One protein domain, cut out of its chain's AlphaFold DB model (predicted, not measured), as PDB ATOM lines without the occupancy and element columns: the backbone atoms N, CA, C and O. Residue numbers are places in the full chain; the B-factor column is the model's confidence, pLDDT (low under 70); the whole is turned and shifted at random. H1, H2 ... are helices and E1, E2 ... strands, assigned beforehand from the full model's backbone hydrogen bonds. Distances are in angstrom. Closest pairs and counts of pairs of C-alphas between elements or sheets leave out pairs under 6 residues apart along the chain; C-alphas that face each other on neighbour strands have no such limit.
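This is residues 262 to 366 of the 367 residues of the protein "Hypothetical protein" of Adineta ricciae (UniProt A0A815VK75). Look first for a long two-stranded antiparallel ribbon, E1 beside E3, with the short strand E4 added along part of E3; this narrow sheet makes the body. From one end of it the stretch joining E1 to E3 runs out as a long thin arm, where residues 280 to 291, with E2 among them, stick out, while the helices H1 and H2 lie at the opposite end of the longest axis; at the last printed residues a tail with H3, residues 358 to 366, stands free. The printed part has 105 residues, with three named helices and four named strands in the order E1 E2 E3 H1 H2 E4 H3, and the sheet order is E1 - E3 - E4, all antiparallel. The class is mixed, helices and strands, with 47 residues, under half, in named elements. The whole is only just loose, close to extended, with a radius of gyration of the C-alphas of 19.1 A, and spans 62 by 33 by 25 A.

Find C-alpha 264 at (42.174, 53.328, -60.238); from there E1 runs through residues 264 to 273, 29.5 A. E2 is residues 280 to 283. E3, residues 299 to 308, runs 28.7 A back from C-alpha 299 at (54.753, 34.867, -41.636). Next come H1, residues 319 to 328, 14.3 A long, H2, residues 330 to 333, and E4, residues 347 to 350. H3, residues 359 to 363, ends at C-alpha 363 at (43.236, 31.293, -61.787).

Begin at the inner strand E3. It is antiparallel to E1 at 162 degrees, with N 266 and O 306 2.8 A apart, within hydrogen-bond range. On E3, residues 300 to 303 face E4, antiparallel at 170 degrees, with N 349 and O 301 2.9 A apart, within hydrogen-bond range. Beside E4, residues 339 to 340 pair antiparallel with its residues 347 to 348. E2 pairs with no named strand and is apart from E1, E3 and E4. H1 and H2 are close but not clearly touching, their closest C-alphas, Val 326 and Leu 332, 6.0 A apart. H1, H2 and H3 are not on the sheet. Each O i to N i+4 pair of H1 and H3 is within hydrogen-bond range; H2 is too short for such a pair.

The two C-alphas farthest apart are those of Ser 285 and Asp 320, 62.8 A. The printed part has no cut. The links E2 to E3 and H2 to E4 are long. The mean pLDDT of the printed part is 75.5; look for values under 70 at residues 275 to 279, 285 to 297 and 351 to 366.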
ATOM      1  N   THR A 262      37.355  57.154 -64.560       88.38
ATOM      2  CA  THR A 262      37.889  55.818 -64.313       88.38
ATOM      3  C   THR A 262      38.573  55.833 -62.955       88.38
ATOM      4  O   THR A 262      39.489  56.622 -62.720       88.38
ATOM      5  N   VAL A 263      38.113  54.975 -62.050       86.88
ATOM      6  CA  VAL A 263      38.703  54.827 -60.719       86.88
ATOM      7  C   VAL A 263      39.850  53.828 -60.810       86.88
ATOM      8  O   VAL A 263      39.676  52.733 -61.341       86.88
ATOM      9  N   LEU A 264      41.025  54.221 -60.321       88.12
ATOM     10  CA  LEU A 264      42.174  53.328 -60.238       88.12
ATOM     11  C   LEU A 264      42.139  52.595 -58.902       88.12
ATOM     12  O   LEU A 264      42.036  53.227 -57.849       88.12
ATOM     13  N   ILE A 265      42.239  51.274 -58.981       86.81
ATOM     14  CA  ILE A 265      42.385  50.386 -57.836       86.81
ATOM     15  C   ILE A 265      43.777  49.771 -57.948       86.81
ATOM     16  O   ILE A 265      44.126  49.193 -58.978       86.81
ATOM     17  N   PHE A 266      44.573  49.944 -56.906       86.81
ATOM     18  CA  PHE A 266      45.899  49.371 -56.760       86.81
ATOM     19  C   PHE A 266      45.831  48.271 -55.718       86.81
ATOM     20  O   PHE A 266      45.102  48.386 -54.740       86.81
ATOM     21  N   HIS A 267      46.604  47.221 -55.923       87.31
ATOM     22  CA  HIS A 267      46.713  46.105 -55.001       87.31
ATOM     23  C   HIS A 267      48.189  45.845 -54.752       87.31
ATOM     24  O   HIS A 267      48.999  45.975 -55.675       87.31
ATOM     25  N   ASP A 268      48.526  45.536 -53.507       87.25
ATOM     26  CA  ASP A 268      49.855  45.060 -53.151       87.25
ATOM     27  C   ASP A 268      49.771  44.053 -52.001       87.25
ATOM     28  O   ASP A 268      48.845  44.070 -51.184       87.25
ATOM     29  N   GLU A 269      50.777  43.188 -51.939       86.12
ATOM     30  CA  GLU A 269      50.904  42.142 -50.937       86.12
ATOM     31  C   GLU A 269      52.203  42.317 -50.162       86.12
ATOM     32  O   GLU A 269      53.309  42.335 -50.705       86.12
ATOM     33  N   SER A 270      52.072  42.391 -48.844       85.31
ATOM     34  CA  SER A 270      53.202  42.512 -47.935       85.31
ATOM     35  C   SER A 270      53.285  41.309 -47.010       85.31
ATOM     36  O   SER A 270      52.311  40.863 -46.408       85.31
ATOM     37  N   CYS A 271      54.494  40.773 -46.881       81.81
ATOM     38  CA  CYS A 271      54.785  39.611 -46.054       81.81
ATOM     39  C   CYS A 271      55.599  40.047 -44.835       81.81
ATOM     40  O   CYS A 271      56.796  40.313 -44.941       81.81
ATOM     41  N   PHE A 272      54.958  40.088 -43.672       79.56
ATOM     42  CA  PHE A 272      55.590  40.402 -42.396       79.56
ATOM     43  C   PHE A 272      56.054  39.117 -41.726       79.56
ATOM     44  O   PHE A 272      55.285  38.168 -41.581       79.56
ATOM     45  N   ARG A 273      57.313  39.062 -41.292       74.12
ATOM     46  CA  ARG A 273      57.862  37.868 -40.638       74.12
ATOM     47  C   ARG A 273      58.302  38.177 -39.221       74.12
ATOM     48  O   ARG A 273      58.978  39.171 -38.981       74.12
ATOM     49  N   SER A 274      57.971  37.295 -38.282       73.12
ATOM     50  CA  SER A 274      58.599  37.346 -36.966       73.12
ATOM     51  C   SER A 274      60.067  36.925 -37.078       73.12
ATOM     52  O   SER A 274      60.424  36.053 -37.875       73.12
ATOM     53  N   GLY A 275      60.936  37.576 -36.302       68.00
ATOM     54  CA  GLY A 275      62.370  37.293 -36.340       68.00
ATOM     55  C   GLY A 275      63.022  37.672 -37.671       68.00
ATOM     56  O   GLY A 275      63.802  36.881 -38.215       68.00
ATOM     57  N   GLU A 276      62.689  38.852 -38.213       66.50
ATOM     58  CA  GLU A 276      63.492  39.458 -39.276       66.50
ATOM     59  C   GLU A 276      64.960  39.443 -38.857       66.50
ATOM     60  O   GLU A 276      65.340  39.866 -37.762       66.50
ATOM     61  N   THR A 277      65.790  38.873 -39.723       63.91
ATOM     62  CA  THR A 277      67.222  38.813 -39.458       63.91
ATOM     63  C   THR A 277      67.820  40.174 -39.768       63.91
ATOM     64  O   THR A 277      67.453  40.816 -40.753       63.91
ATOM     65  N   ALA A 278      68.733  40.632 -38.910       66.12
ATOM     66  CA  ALA A 278      69.426  41.886 -39.138       66.12
ATOM     67  C   ALA A 278      70.066  41.870 -40.532       66.12
ATOM     68  O   ALA A 278      70.747  40.917 -40.910       66.12
ATOM     69  N   ALA A 279      69.874  42.954 -41.286       68.94
ATOM     70  CA  ALA A 279      70.420  43.064 -42.635       68.94
ATOM     71  C   ALA A 279      71.954  42.938 -42.662       68.94
ATOM     72  O   ALA A 279      72.507  42.596 -43.704       68.94
ATOM     73  N   LYS A 280      72.628  43.228 -41.536       81.00
ATOM     74  CA  LYS A 280      74.079  43.111 -41.351       81.00
ATOM     75  C   LYS A 280      74.448  41.827 -40.618       81.00
ATOM     76  O   LYS A 280      73.825  41.492 -39.613       81.00
ATOM     77  N   ARG A 281      75.503  41.162 -41.085       82.94
ATOM     78  CA  ARG A 281      76.028  39.921 -40.502       82.94
ATOM     79  C   ARG A 281      77.525  39.777 -40.745       82.94
ATOM     80  O   ARG A 281      78.085  40.478 -41.585       82.94
ATOM     81  N   TRP A 282      78.144  38.834 -40.041       87.19
ATOM     82  CA  TRP A 282      79.527  38.433 -40.284       87.19
ATOM     83  C   TRP A 282      79.649  37.522 -41.513       87.19
ATOM     84  O   TRP A 282      78.837  36.614 -41.695       87.19
ATOM     85  N   PHE A 283      80.669  37.754 -42.342       85.44
ATOM     86  CA  PHE A 283      81.057  36.893 -43.465       85.44
ATOM     87  C   PHE A 283      82.577  36.800 -43.583       85.44
ATOM     88  O   PHE A 283      83.274  37.772 -43.306       85.44
ATOM     89  N   TYR A 284      83.074  35.629 -43.986       79.44
ATOM     90  CA  TYR A 284      84.504  35.292 -43.990       79.44
ATOM     91  C   TYR A 284      85.214  35.659 -45.310       79.44
ATOM     92  O   TYR A 284      86.428  35.816 -45.337       79.44
ATOM     93  N   SER A 285      84.475  35.829 -46.413       69.69
ATOM     94  CA  SER A 285      84.990  36.312 -47.704       69.69
ATOM     95  C   SER A 285      83.844  36.654 -48.664       69.69
ATOM     96  O   SER A 285      82.718  36.191 -48.476       69.69
ATOM     97  N   ASP A 286      84.133  37.423 -49.715       63.59
ATOM     98  CA  ASP A 286      83.130  37.830 -50.712       63.59
ATOM     99  C   ASP A 286      82.622  36.619 -51.547       63.59
ATOM    100  O   ASP A 286      81.464  36.590 -51.956       63.59
ATOM    101  N   ASP A 287      83.428  35.557 -51.687       58.88
ATOM    102  CA  ASP A 287      83.080  34.328 -52.430       58.88
ATOM    103  C   ASP A 287      82.232  33.325 -51.623       58.88
ATOM    104  O   ASP A 287      81.775  32.311 -52.151       58.88
ATOM    105  N   THR A 288      82.019  33.572 -50.326       56.47
ATOM    106  CA  THR A 288      81.274  32.666 -49.431       56.47
ATOM    107  C   THR A 288      79.897  33.192 -49.053       56.47
ATOM    108  O   THR A 288      79.287  32.691 -48.105       56.47
ATOM    109  N   ILE A 289      79.372  34.178 -49.791       63.72
ATOM    110  CA  ILE A 289      78.037  34.729 -49.556       63.72
ATOM    111  C   ILE A 289      76.983  33.658 -49.872       63.72
ATOM    112  O   ILE A 289      76.459  33.549 -50.978       63.72
ATOM    113  N   THR A 290      76.654  32.846 -48.871       63.78
ATOM    114  CA  THR A 290      75.587  31.856 -48.961       63.78
ATOM    115  C   THR A 290      74.226  32.537 -48.880       63.78
ATOM    116  O   THR A 290      74.006  33.485 -48.106       63.78
ATOM    117  N   PHE A 291      73.287  32.018 -49.676       69.06
ATOM    118  CA  PHE A 291      71.877  32.364 -49.565       69.06
ATOM    119  C   PHE A 291      71.388  32.074 -48.154       69.06
ATOM    120  O   PHE A 291      71.649  31.009 -47.591       69.06
ATOM    121  N   PHE A 292      70.671  33.033 -47.593       68.88
ATOM    122  CA  PHE A 292      70.167  32.950 -46.238       68.88
ATOM    123  C   PHE A 292      68.656  33.094 -46.229       68.88
ATOM    124  O   PHE A 292      68.045  33.632 -47.157       68.88
ATOM    125  N   ASN A 293      68.053  32.570 -45.174       69.50
ATOM    126  CA  ASN A 293      66.618  32.644 -45.005       69.50
ATOM    127  C   ASN A 293      66.251  34.091 -44.670       69.50
ATOM    128  O   ASN A 293      66.786  34.660 -43.724       69.50
ATOM    129  N   LYS A 294      65.305  34.668 -45.419       65.56
ATOM    130  CA  LYS A 294      64.820  36.047 -45.217       65.56
ATOM    131  C   LYS A 294      64.248  36.310 -43.805       65.56
ATOM    132  O   LYS A 294      64.025  37.457 -43.452       65.56
ATOM    133  N   GLY A 295      64.012  35.282 -42.988       63.44
ATOM    134  CA  GLY A 295      63.593  35.420 -41.591       63.44
ATOM    135  C   GLY A 295      63.532  34.074 -40.873       63.44
ATOM    136  O   GLY A 295      63.583  33.019 -41.517       63.44
ATOM    137  N   ARG A 296      63.431  34.109 -39.542       61.62
ATOM    138  CA  ARG A 296      63.251  32.927 -38.684       61.62
ATOM    139  C   ARG A 296      61.971  33.102 -37.876       61.62
ATOM    140  O   ARG A 296      62.021  33.547 -36.734       61.62
ATOM    141  N   GLY A 297      60.828  32.755 -38.460       68.19
ATOM    142  CA  GLY A 297      59.572  32.867 -37.735       68.19
ATOM    143  C   GLY A 297      58.318  32.732 -38.578       68.19
ATOM    144  O   GLY A 297      58.363  32.367 -39.754       68.19
ATOM    145  N   ARG A 298      57.192  33.006 -37.918       70.81
ATOM    146  CA  ARG A 298      55.859  32.995 -38.520       70.81
ATOM    147  C   ARG A 298      55.753  34.136 -39.520       70.81
ATOM    148  O   ARG A 298      56.327  35.201 -39.311       70.81
ATOM    149  N   SER A 299      55.007  33.894 -40.586       75.69
ATOM    150  CA  SER A 299      54.753  34.867 -41.636       75.69
ATOM    151  C   SER A 299      53.282  35.260 -41.609       75.69
ATOM    152  O   SER A 299      52.415  34.388 -41.641       75.69
ATOM    153  N   LEU A 300      53.019  36.558 -41.570       80.75
ATOM    154  CA  LEU A 300      51.715  37.155 -41.808       80.75
ATOM    155  C   LEU A 300      51.752  37.775 -43.201       80.75
ATOM    156  O   LEU A 300      52.572  38.652 -43.469       80.75
ATOM    157  N   MET A 301      50.908  37.282 -44.097       85.75
ATOM    158  CA  MET A 301      50.691  37.915 -45.390       85.75
ATOM    159  C   MET A 301      49.501  38.856 -45.250       85.75
ATOM    160  O   MET A 301      48.457  38.458 -44.737       85.75
ATOM    161  N   VAL A 302      49.687  40.101 -45.661       85.75
ATOM    162  CA  VAL A 302      48.655  41.132 -45.672       85.75
ATOM    163  C   VAL A 302      48.491  41.581 -47.110       85.75
ATOM    164  O   VAL A 302      49.481  41.877 -47.779       85.75
ATOM    165  N   SER A 303      47.247  41.612 -47.562       87.94
ATOM    166  CA  SER A 303      46.855  42.042 -48.895       87.94
ATOM    167  C   SER A 303      45.856  43.178 -48.753       87.94
ATOM    168  O   SER A 303      44.916  43.076 -47.958       87.94
ATOM    169  N   ASP A 304      46.045  44.249 -49.518       86.06
ATOM    170  CA  ASP A 304      45.141  45.392 -49.466       86.06
ATOM    171  C   ASP A 304      44.908  46.026 -50.839       86.06
ATOM    172  O   ASP A 304      45.750  45.951 -51.735       86.06
ATOM    173  N   PHE A 305      43.748  46.666 -50.982       85.06
ATOM    174  CA  PHE A 305      43.328  47.379 -52.178       85.06
ATOM    175  C   PHE A 305      43.214  48.874 -51.879       85.06
ATOM    176  O   PHE A 305      42.351  49.320 -51.119       85.06
ATOM    177  N   LEU A 306      44.066  49.662 -52.529       84.88
ATOM    178  CA  LEU A 306      44.069  51.114 -52.451       84.88
ATOM    179  C   LEU A 306      43.289  51.713 -53.614       84.88
ATOM    180  O   LEU A 306      43.516  51.376 -54.775       84.88
ATOM    181  N   ILE A 307      42.414  52.663 -53.316       86.19
ATOM    182  CA  ILE A 307      41.647  53.384 -54.326       86.19
ATOM    183  C   ILE A 307      42.204  54.794 -54.470       86.19
ATOM    184  O   ILE A 307      42.278  55.552 -53.504       86.19
ATOM    185  N   ALA A 308      42.520  55.200 -55.699       87.06
ATOM    186  CA  ALA A 308      42.751  56.612 -55.981       87.06
ATOM    187  C   ALA A 308      41.413  57.350 -56.108       87.06
ATOM    188  O   ALA A 308      40.885  57.512 -57.211       87.06
ATOM    189  N   HIS A 309      40.850  57.781 -54.976       86.00
ATOM    190  CA  HIS A 309      39.615  58.560 -54.934       86.00
ATOM    191  C   HIS A 309      39.576  59.528 -53.731       86.00
ATOM    192  O   HIS A 309      40.003  59.152 -52.638       86.00
ATOM    193  N   PRO A 310      39.017  60.752 -53.870       82.19
ATOM    194  CA  PRO A 310      38.992  61.757 -52.798       82.19
ATOM    195  C   PRO A 310      38.243  61.351 -51.528       82.19
ATOM    196  O   PRO A 310      38.559  61.849 -50.452       82.19
ATOM    197  N   ASN A 311      37.252  60.466 -51.644       79.25
ATOM    198  CA  ASN A 311      36.373  60.138 -50.520       79.25
ATOM    199  C   ASN A 311      36.872  58.974 -49.657       79.25
ATOM    200  O   ASN A 311      36.452  58.873 -48.508       79.25
ATOM    201  N   ASN A 312      37.706  58.077 -50.192       72.06
ATOM    202  CA  ASN A 312      38.190  56.927 -49.432       72.06
ATOM    203  C   ASN A 312      39.451  56.329 -50.081       72.06
ATOM    204  O   ASN A 312      39.390  55.976 -51.261       72.06
ATOM    205  N   PRO A 313      40.567  56.196 -49.343       71.94
ATOM    206  CA  PRO A 313      41.742  55.477 -49.828       71.94
ATOM    207  C   PRO A 313      41.582  53.948 -49.794       71.94
ATOM    208  O   PRO A 313      42.338  53.266 -50.481       71.94
ATOM    209  N   PHE A 314      40.612  53.411 -49.045       75.50
ATOM    210  CA  PHE A 314      40.369  51.972 -48.905       75.50
ATOM    211  C   PHE A 314      39.018  51.569 -49.500       75.50
ATOM    212  O   PHE A 314      38.035  52.309 -49.423       75.50
ATOM    213  N   PHE A 315      38.947  50.373 -50.082       74.62
ATOM    214  CA  PHE A 315      37.682  49.831 -50.573       74.62
ATOM    215  C   PHE A 315      36.848  49.278 -49.417       74.62
ATOM    216  O   PHE A 315      37.082  48.166 -48.961       74.62
ATOM    217  N   GLN A 316      35.857  50.048 -48.956       82.56
ATOM    218  CA  GLN A 316      34.921  49.614 -47.920       82.56
ATOM    219  C   GLN A 316      33.475  49.914 -48.318       82.56
ATOM    220  O   GLN A 316      33.157  51.029 -48.732       82.56
ATOM    221  N   LEU A 317      32.604  48.922 -48.147       84.56
ATOM    222  CA  LEU A 317      31.169  49.045 -48.376       84.56
ATOM    223  C   LEU A 317      30.470  49.622 -47.140       84.56
ATOM    224  O   LEU A 317      30.801  49.300 -45.994       84.56
ATOM    225  N   SER A 318      29.454  50.450 -47.366       88.50
ATOM    226  CA  SER A 318      28.491  50.812 -46.325       88.50
ATOM    227  C   SER A 318      27.686  49.589 -45.871       88.50
ATOM    228  O   SER A 318      27.704  48.529 -46.498       88.50
ATOM    229  N   GLN A 319      26.941  49.719 -44.771       91.06
ATOM    230  CA  GLN A 319      26.142  48.602 -44.262       91.06
ATOM    231  C   GLN A 319      25.089  48.118 -45.266       91.06
ATOM    232  O   GLN A 319      24.826  46.919 -45.349       91.06
ATOM    233  N   ASP A 320      24.478  49.042 -46.004       93.69
ATOM    234  CA  ASP A 320      23.427  48.713 -46.963       93.69
ATOM    235  C   ASP A 320      24.019  48.105 -48.238       93.69
ATOM    236  O   ASP A 320      23.502  47.108 -48.739       93.69
ATOM    237  N   GLU A 321      25.158  48.626 -48.703       91.00
ATOM    238  CA  GLU A 321      25.909  48.036 -49.816       91.00
ATOM    239  C   GLU A 321      26.425  46.636 -49.472       91.00
ATOM    240  O   GLU A 321      26.350  45.741 -50.307       91.00
ATOM    241  N   TRP A 322      26.890  46.415 -48.238       91.12
ATOM    242  CA  TRP A 322      27.305  45.094 -47.772       91.12
ATOM    243  C   TRP A 322      26.146  44.099 -47.771       91.12
ATOM    244  O   TRP A 322      26.293  42.988 -48.268       91.12
ATOM    245  N   LYS A 323      24.972  44.498 -47.265       92.69
ATOM    246  CA  LYS A 323      23.777  43.640 -47.298       92.69
ATOM    247  C   LYS A 323      23.400  43.259 -48.728       92.69
ATOM    248  O   LYS A 323      23.145  42.089 -48.983       92.69
ATOM    249  N   ALA A 324      23.409  44.224 -49.647       93.00
ATOM    250  CA  ALA A 324      23.128  43.973 -51.057       93.00
ATOM    251  C   ALA A 324      24.193  43.072 -51.710       93.00
ATOM    252  O   ALA A 324      23.863  42.211 -52.525       93.00
ATOM    253  N   ALA A 325      25.466  43.243 -51.343       89.19
ATOM    254  CA  ALA A 325      26.555  42.397 -51.819       89.19
ATOM    255  C   ALA A 325      26.400  40.953 -51.327       89.19
ATOM    256  O   ALA A 325      26.487  40.047 -52.142       89.19
ATOM    257  N   VAL A 326      26.096  40.744 -50.043       91.81
ATOM    258  CA  VAL A 326      25.854  39.418 -49.450       91.81
ATOM    259  C   VAL A 326      24.604  38.752 -50.027       91.81
ATOM    260  O   VAL A 326      24.592  37.545 -50.238       91.81
ATOM    261  N   GLU A 327      23.550  39.518 -50.318       94.00
ATOM    262  CA  GLU A 327      22.355  38.986 -50.987       94.00
ATOM    263  C   GLU A 327      22.682  38.468 -52.393       94.00
ATOM    264  O   GLU A 327      22.162  37.436 -52.819       94.00
ATOM    265  N   LYS A 328      23.562  39.173 -53.110       94.06
ATOM    266  CA  LYS A 328      23.991  38.798 -54.459       94.06
ATOM    267  C   LYS A 328      25.051  37.691 -54.468       94.06
ATOM    268  O   LYS A 328      25.036  36.869 -55.380       94.06
ATOM    269  N   TYR A 329      25.944  37.703 -53.484       89.75
ATOM    270  CA  TYR A 329      27.103  36.823 -53.341       89.75
ATOM    271  C   TYR A 329      27.128  36.241 -51.917       89.75
ATOM    272  O   TYR A 329      27.845  36.750 -51.046       89.75
ATOM    273  N   PRO A 330      26.307  35.213 -51.635       88.69
ATOM    274  CA  PRO A 330      26.229  34.597 -50.310       88.69
ATOM    275  C   PRO A 330      27.561  34.017 -49.816       88.69
ATOM    276  O   PRO A 330      27.770  33.933 -48.606       88.69
ATOM    277  N   GLU A 331      28.468  33.670 -50.733       85.12
ATOM    278  CA  GLU A 331      29.818  33.172 -50.456       85.12
ATOM    279  C   GLU A 331      30.672  34.151 -49.634       85.12
ATOM    280  O   GLU A 331      31.595  33.732 -48.947       85.12
ATOM    281  N   LEU A 332      30.328  35.446 -49.611       82.88
ATOM    282  CA  LEU A 332      30.997  36.447 -48.769       82.88
ATOM    283  C   LEU A 332      30.848  36.184 -47.257       82.88
ATOM    284  O   LEU A 332      31.513  36.839 -46.456       82.88
ATOM    285  N   LEU A 333      29.941  35.286 -46.857       85.19
ATOM    286  CA  LEU A 333      29.765  34.845 -45.470       85.19
ATOM    287  C   LEU A 333      30.499  33.535 -45.151       85.19
ATOM    288  O   LEU A 333      30.484  33.110 -43.993       85.19
ATOM    289  N   GLU A 334      31.079  32.868 -46.149       84.81
ATOM    290  CA  GLU A 334      31.807  31.619 -45.945       84.81
ATOM    291  C   GLU A 334      33.166  31.888 -45.288       84.81
ATOM    292  O   GLU A 334      33.835  32.879 -45.573       84.81
ATOM    293  N   ASP A 335      33.572  31.001 -44.378       81.81
ATOM    294  CA  ASP A 335      34.911  31.038 -43.787       81.81
ATOM    295  C   ASP A 335      35.894  30.358 -44.748       81.81
ATOM    296  O   ASP A 335      35.985  29.129 -44.806       81.81
ATOM    297  N   ASP A 336      36.613  31.169 -45.522       77.94
ATOM    298  CA  ASP A 336      37.680  30.742 -46.433       77.94
ATOM    299  C   ASP A 336      39.058  30.664 -45.735       77.94
ATOM    300  O   ASP A 336      40.085  30.385 -46.366       77.94
ATOM    301  N   GLY A 337      39.102  30.880 -44.414       77.81
ATOM    302  CA  GLY A 337      40.330  30.925 -43.629       77.81
ATOM    303  C   GLY A 337      41.143  32.212 -43.809       77.81
ATOM    304  O   GLY A 337      42.288  32.264 -43.335       77.81
ATOM    305  N   ILE A 338      40.583  33.229 -44.476       79.94
ATOM    306  CA  ILE A 338      41.153  34.569 -44.630       79.94
ATOM    307  C   ILE A 338      40.497  35.513 -43.620       79.94
ATOM    308  O   ILE A 338      39.284  35.574 -43.448       79.94
ATOM    309  N   GLN A 339      41.322  36.290 -42.921       83.62
ATOM    310  CA  GLN A 339      40.839  37.278 -41.962       83.62
ATOM    311  C   GLN A 339      40.623  38.611 -42.672       83.62
ATOM    312  O   GLN A 339      41.557  39.412 -42.775       83.62
ATOM    313  N   TYR A 340      39.407  38.837 -43.169       84.25
ATOM    314  CA  TYR A 340      39.019  40.106 -43.785       84.25
ATOM    315  C   TYR A 340      38.681  41.183 -42.755       84.25
ATOM    316  O   TYR A 340      38.137  40.917 -41.680       84.25
ATOM    317  N   ILE A 341      38.956  42.436 -43.116       85.56
ATOM    318  CA  ILE A 341      38.378  43.596 -42.441       85.56
ATOM    319  C   ILE A 341      36.893  43.674 -42.808       85.56
ATOM    320  O   ILE A 341      36.511  43.516 -43.966       85.56
ATOM    321  N   GLU A 342      36.044  43.957 -41.820       83.44
ATOM    322  CA  GLU A 342      34.594  44.009 -42.000       83.44
ATOM    323  C   GLU A 342      34.183  44.956 -43.150       83.44
ATOM    324  O   GLU A 342      34.492  46.158 -43.137       83.44
ATOM    325  N   ARG A 343      33.436  44.409 -44.123       86.62
ATOM    326  CA  ARG A 343      32.939  45.108 -45.327       86.62
ATOM    327  C   ARG A 343      34.043  45.630 -46.254       86.62
ATOM    328  O   ARG A 343      33.798  46.561 -47.019       86.62
ATOM    329  N   SER A 344      35.244  45.067 -46.174       83.94
ATOM    330  CA  SER A 344      36.393  45.419 -47.011       83.94
ATOM    331  C   SER A 344      36.901  44.203 -47.786       83.94
ATOM    332  O   SER A 344      36.643  43.063 -47.411       83.94
ATOM    333  N   ALA A 345      37.662  44.461 -48.850       80.62
ATOM    334  CA  ALA A 345      38.476  43.453 -49.532       80.62
ATOM    335  C   ALA A 345      39.874  43.278 -48.895       80.62
ATOM    336  O   ALA A 345      40.644  42.415 -49.314       80.62
ATOM    337  N   SER A 346      40.223  44.099 -47.898       82.62
ATOM    338  CA  SER A 346      41.483  43.995 -47.155       82.62
ATOM    339  C   SER A 346      41.479  42.735 -46.296       82.62
ATOM    340  O   SER A 346      40.584  42.555 -45.466       82.62
ATOM    341  N   GLY A 347      42.492  41.890 -46.455       84.50
ATOM    342  CA  GLY A 347      42.559  40.592 -45.794       84.50
ATOM    343  C   GLY A 347      43.958  40.242 -45.314       84.50
ATOM    344  O   GLY A 347      44.970  40.745 -45.811       84.50
ATOM    345  N   SER A 348      44.024  39.357 -44.325       82.75
ATOM    346  CA  SER A 348      45.286  38.795 -43.860       82.75
ATOM    347  C   SER A 348      45.199  37.291 -43.664       82.75
ATOM    348  O   SER A 348      44.153  36.743 -43.316       82.75
ATOM    349  N   ILE A 349      46.328  36.621 -43.886       81.62
ATOM    350  CA  ILE A 349      46.463  35.182 -43.692       81.62
ATOM    351  C   ILE A 349      47.713  34.906 -42.871       81.62
ATOM    352  O   ILE A 349      48.815  35.391 -43.160       81.62
ATOM    353  N   GLN A 350      47.557  34.052 -41.864       72.06
ATOM    354  CA  GLN A 350      48.692  33.444 -41.192       72.06
ATOM    355  C   GLN A 350      49.206  32.263 -42.021       72.06
ATOM    356  O   GLN A 350      48.597  31.193 -42.062       72.06
ATOM    357  N   VAL A 351      50.364  32.438 -42.655       65.19
ATOM    358  CA  VAL A 351      50.955  31.418 -43.530       65.19
ATOM    359  C   VAL A 351      51.256  30.147 -42.724       65.19
ATOM    360  O   VAL A 351      51.947  30.199 -41.701       65.19
ATOM    361  N   GLY A 352      50.742  29.005 -43.192       61.16
ATOM    362  CA  GLY A 352      50.887  27.693 -42.547       61.16
ATOM    363  C   GLY A 352      49.818  27.353 -41.500       61.16
ATOM    364  O   GLY A 352      49.903  26.283 -40.906       61.16
ATOM    365  N   PHE A 353      48.843  28.240 -41.268       60.53
ATOM    366  CA  PHE A 353      47.682  27.994 -40.399       60.53
ATOM    367  C   PHE A 353      46.345  28.389 -41.049       60.53
ATOM    368  O   PHE A 353      45.357  27.707 -40.805       60.53
ATOM    369  N   GLY A 354      46.304  29.466 -41.842       57.34
ATOM    370  CA  GLY A 354      45.122  29.874 -42.615       57.34
ATOM    371  C   GLY A 354      45.046  29.216 -43.996       57.34
ATOM    372  O   GLY A 354      45.928  28.431 -44.360       57.34
ATOM    373  N   GLY A 355      44.000  29.556 -44.758       53.97
ATOM    374  CA  GLY A 355      43.815  29.103 -46.139       53.97
ATOM    375  C   GLY A 355      45.050  29.398 -46.995       53.97
ATOM    376  O   GLY A 355      45.671  30.453 -46.879       53.97
ATOM    377  N   TYR A 356      45.481  28.435 -47.804       50.75
ATOM    378  CA  TYR A 356      46.618  28.625 -48.702       50.75
ATOM    379  C   TYR A 356      46.127  29.339 -49.967       50.75
ATOM    380  O   TYR A 356      45.182  28.867 -50.595       50.75
ATOM    381  N   PHE A 357      46.777  30.438 -50.361       48.78
ATOM    382  CA  PHE A 357      46.640  30.970 -51.718       48.78
ATOM    383  C   PHE A 357      47.281  29.970 -52.680       48.78
ATOM    384  O   PHE A 357      48.486  30.000 -52.931       48.78
ATOM    385  N   ASP A 358      46.483  29.024 -53.161       49.84
ATOM    386  CA  ASP A 358      46.869  28.217 -54.303       49.84
ATOM    387  C   ASP A 358      46.745  29.085 -55.559       49.84
ATOM    388  O   ASP A 358      45.711  29.721 -55.789       49.84
ATOM    389  N   ASN A 359      47.797  29.117 -56.378       43.47
ATOM    390  CA  ASN A 359      47.760  29.801 -57.668       43.47
ATOM    391  C   ASN A 359      46.615  29.261 -58.536       43.47
ATOM    392  O   ASN A 359      46.011  30.023 -59.289       43.47
ATOM    393  N   ASP A 360      46.277  27.979 -58.382       48.22
ATOM    394  CA  ASP A 360      45.163  27.360 -59.092       48.22
ATOM    395  C   ASP A 360      43.808  27.926 -58.623       48.22
ATOM    396  O   ASP A 360      42.905  28.120 -59.438       48.22
ATOM    397  N   ALA A 361      43.667  28.290 -57.341       46.06
ATOM    398  CA  ALA A 361      42.451  28.912 -56.813       46.06
ATOM    399  C   ALA A 361      42.238  30.337 -57.353       46.06
ATOM    400  O   ALA A 361      41.111  30.696 -57.684       46.06
ATOM    401  N   ILE A 362      43.310  31.126 -57.508       41.22
ATOM    402  CA  ILE A 362      43.236  32.469 -58.110       41.22
ATOM    403  C   ILE A 362      42.881  32.374 -59.599       41.22
ATOM    404  O   ILE A 362      42.025  33.117 -60.074       41.22
ATOM    405  N   ILE A 363      43.502  31.455 -60.347       41.09
ATOM    406  CA  ILE A 363      43.236  31.293 -61.787       41.09
ATOM    407  C   ILE A 363      41.769  30.914 -62.036       41.09
ATOM    408  O   ILE A 363      41.148  31.467 -62.944       41.09
ATOM    409  N   ASN A 364      41.200  30.049 -61.194       45.84
ATOM    410  CA  ASN A 364      39.809  29.612 -61.312       45.84
ATOM    411  C   ASN A 364      38.773  30.721 -61.041       45.84
ATOM    412  O   ASN A 364      37.616  30.550 -61.403       45.84
ATOM    413  N   GLN A 365      39.150  31.853 -60.433       37.53
ATOM    414  CA  GLN A 365      38.249  33.002 -60.244       37.53
ATOM    415  C   GLN A 365      38.113  33.880 -61.502       37.53
ATOM    416  O   GLN A 365      37.211  34.714 -61.577       37.53
ATOM    417  N   PHE A 366      39.004  33.715 -62.487       37.62
ATOM    418  CA  PHE A 366      39.008  34.486 -63.739       37.62
ATOM    419  C   PHE A 366      38.543  33.687 -64.967       37.62
ATOM    420  O   PHE A 366      38.472  34.247 -66.065       37.62
TER     421      PHE A 366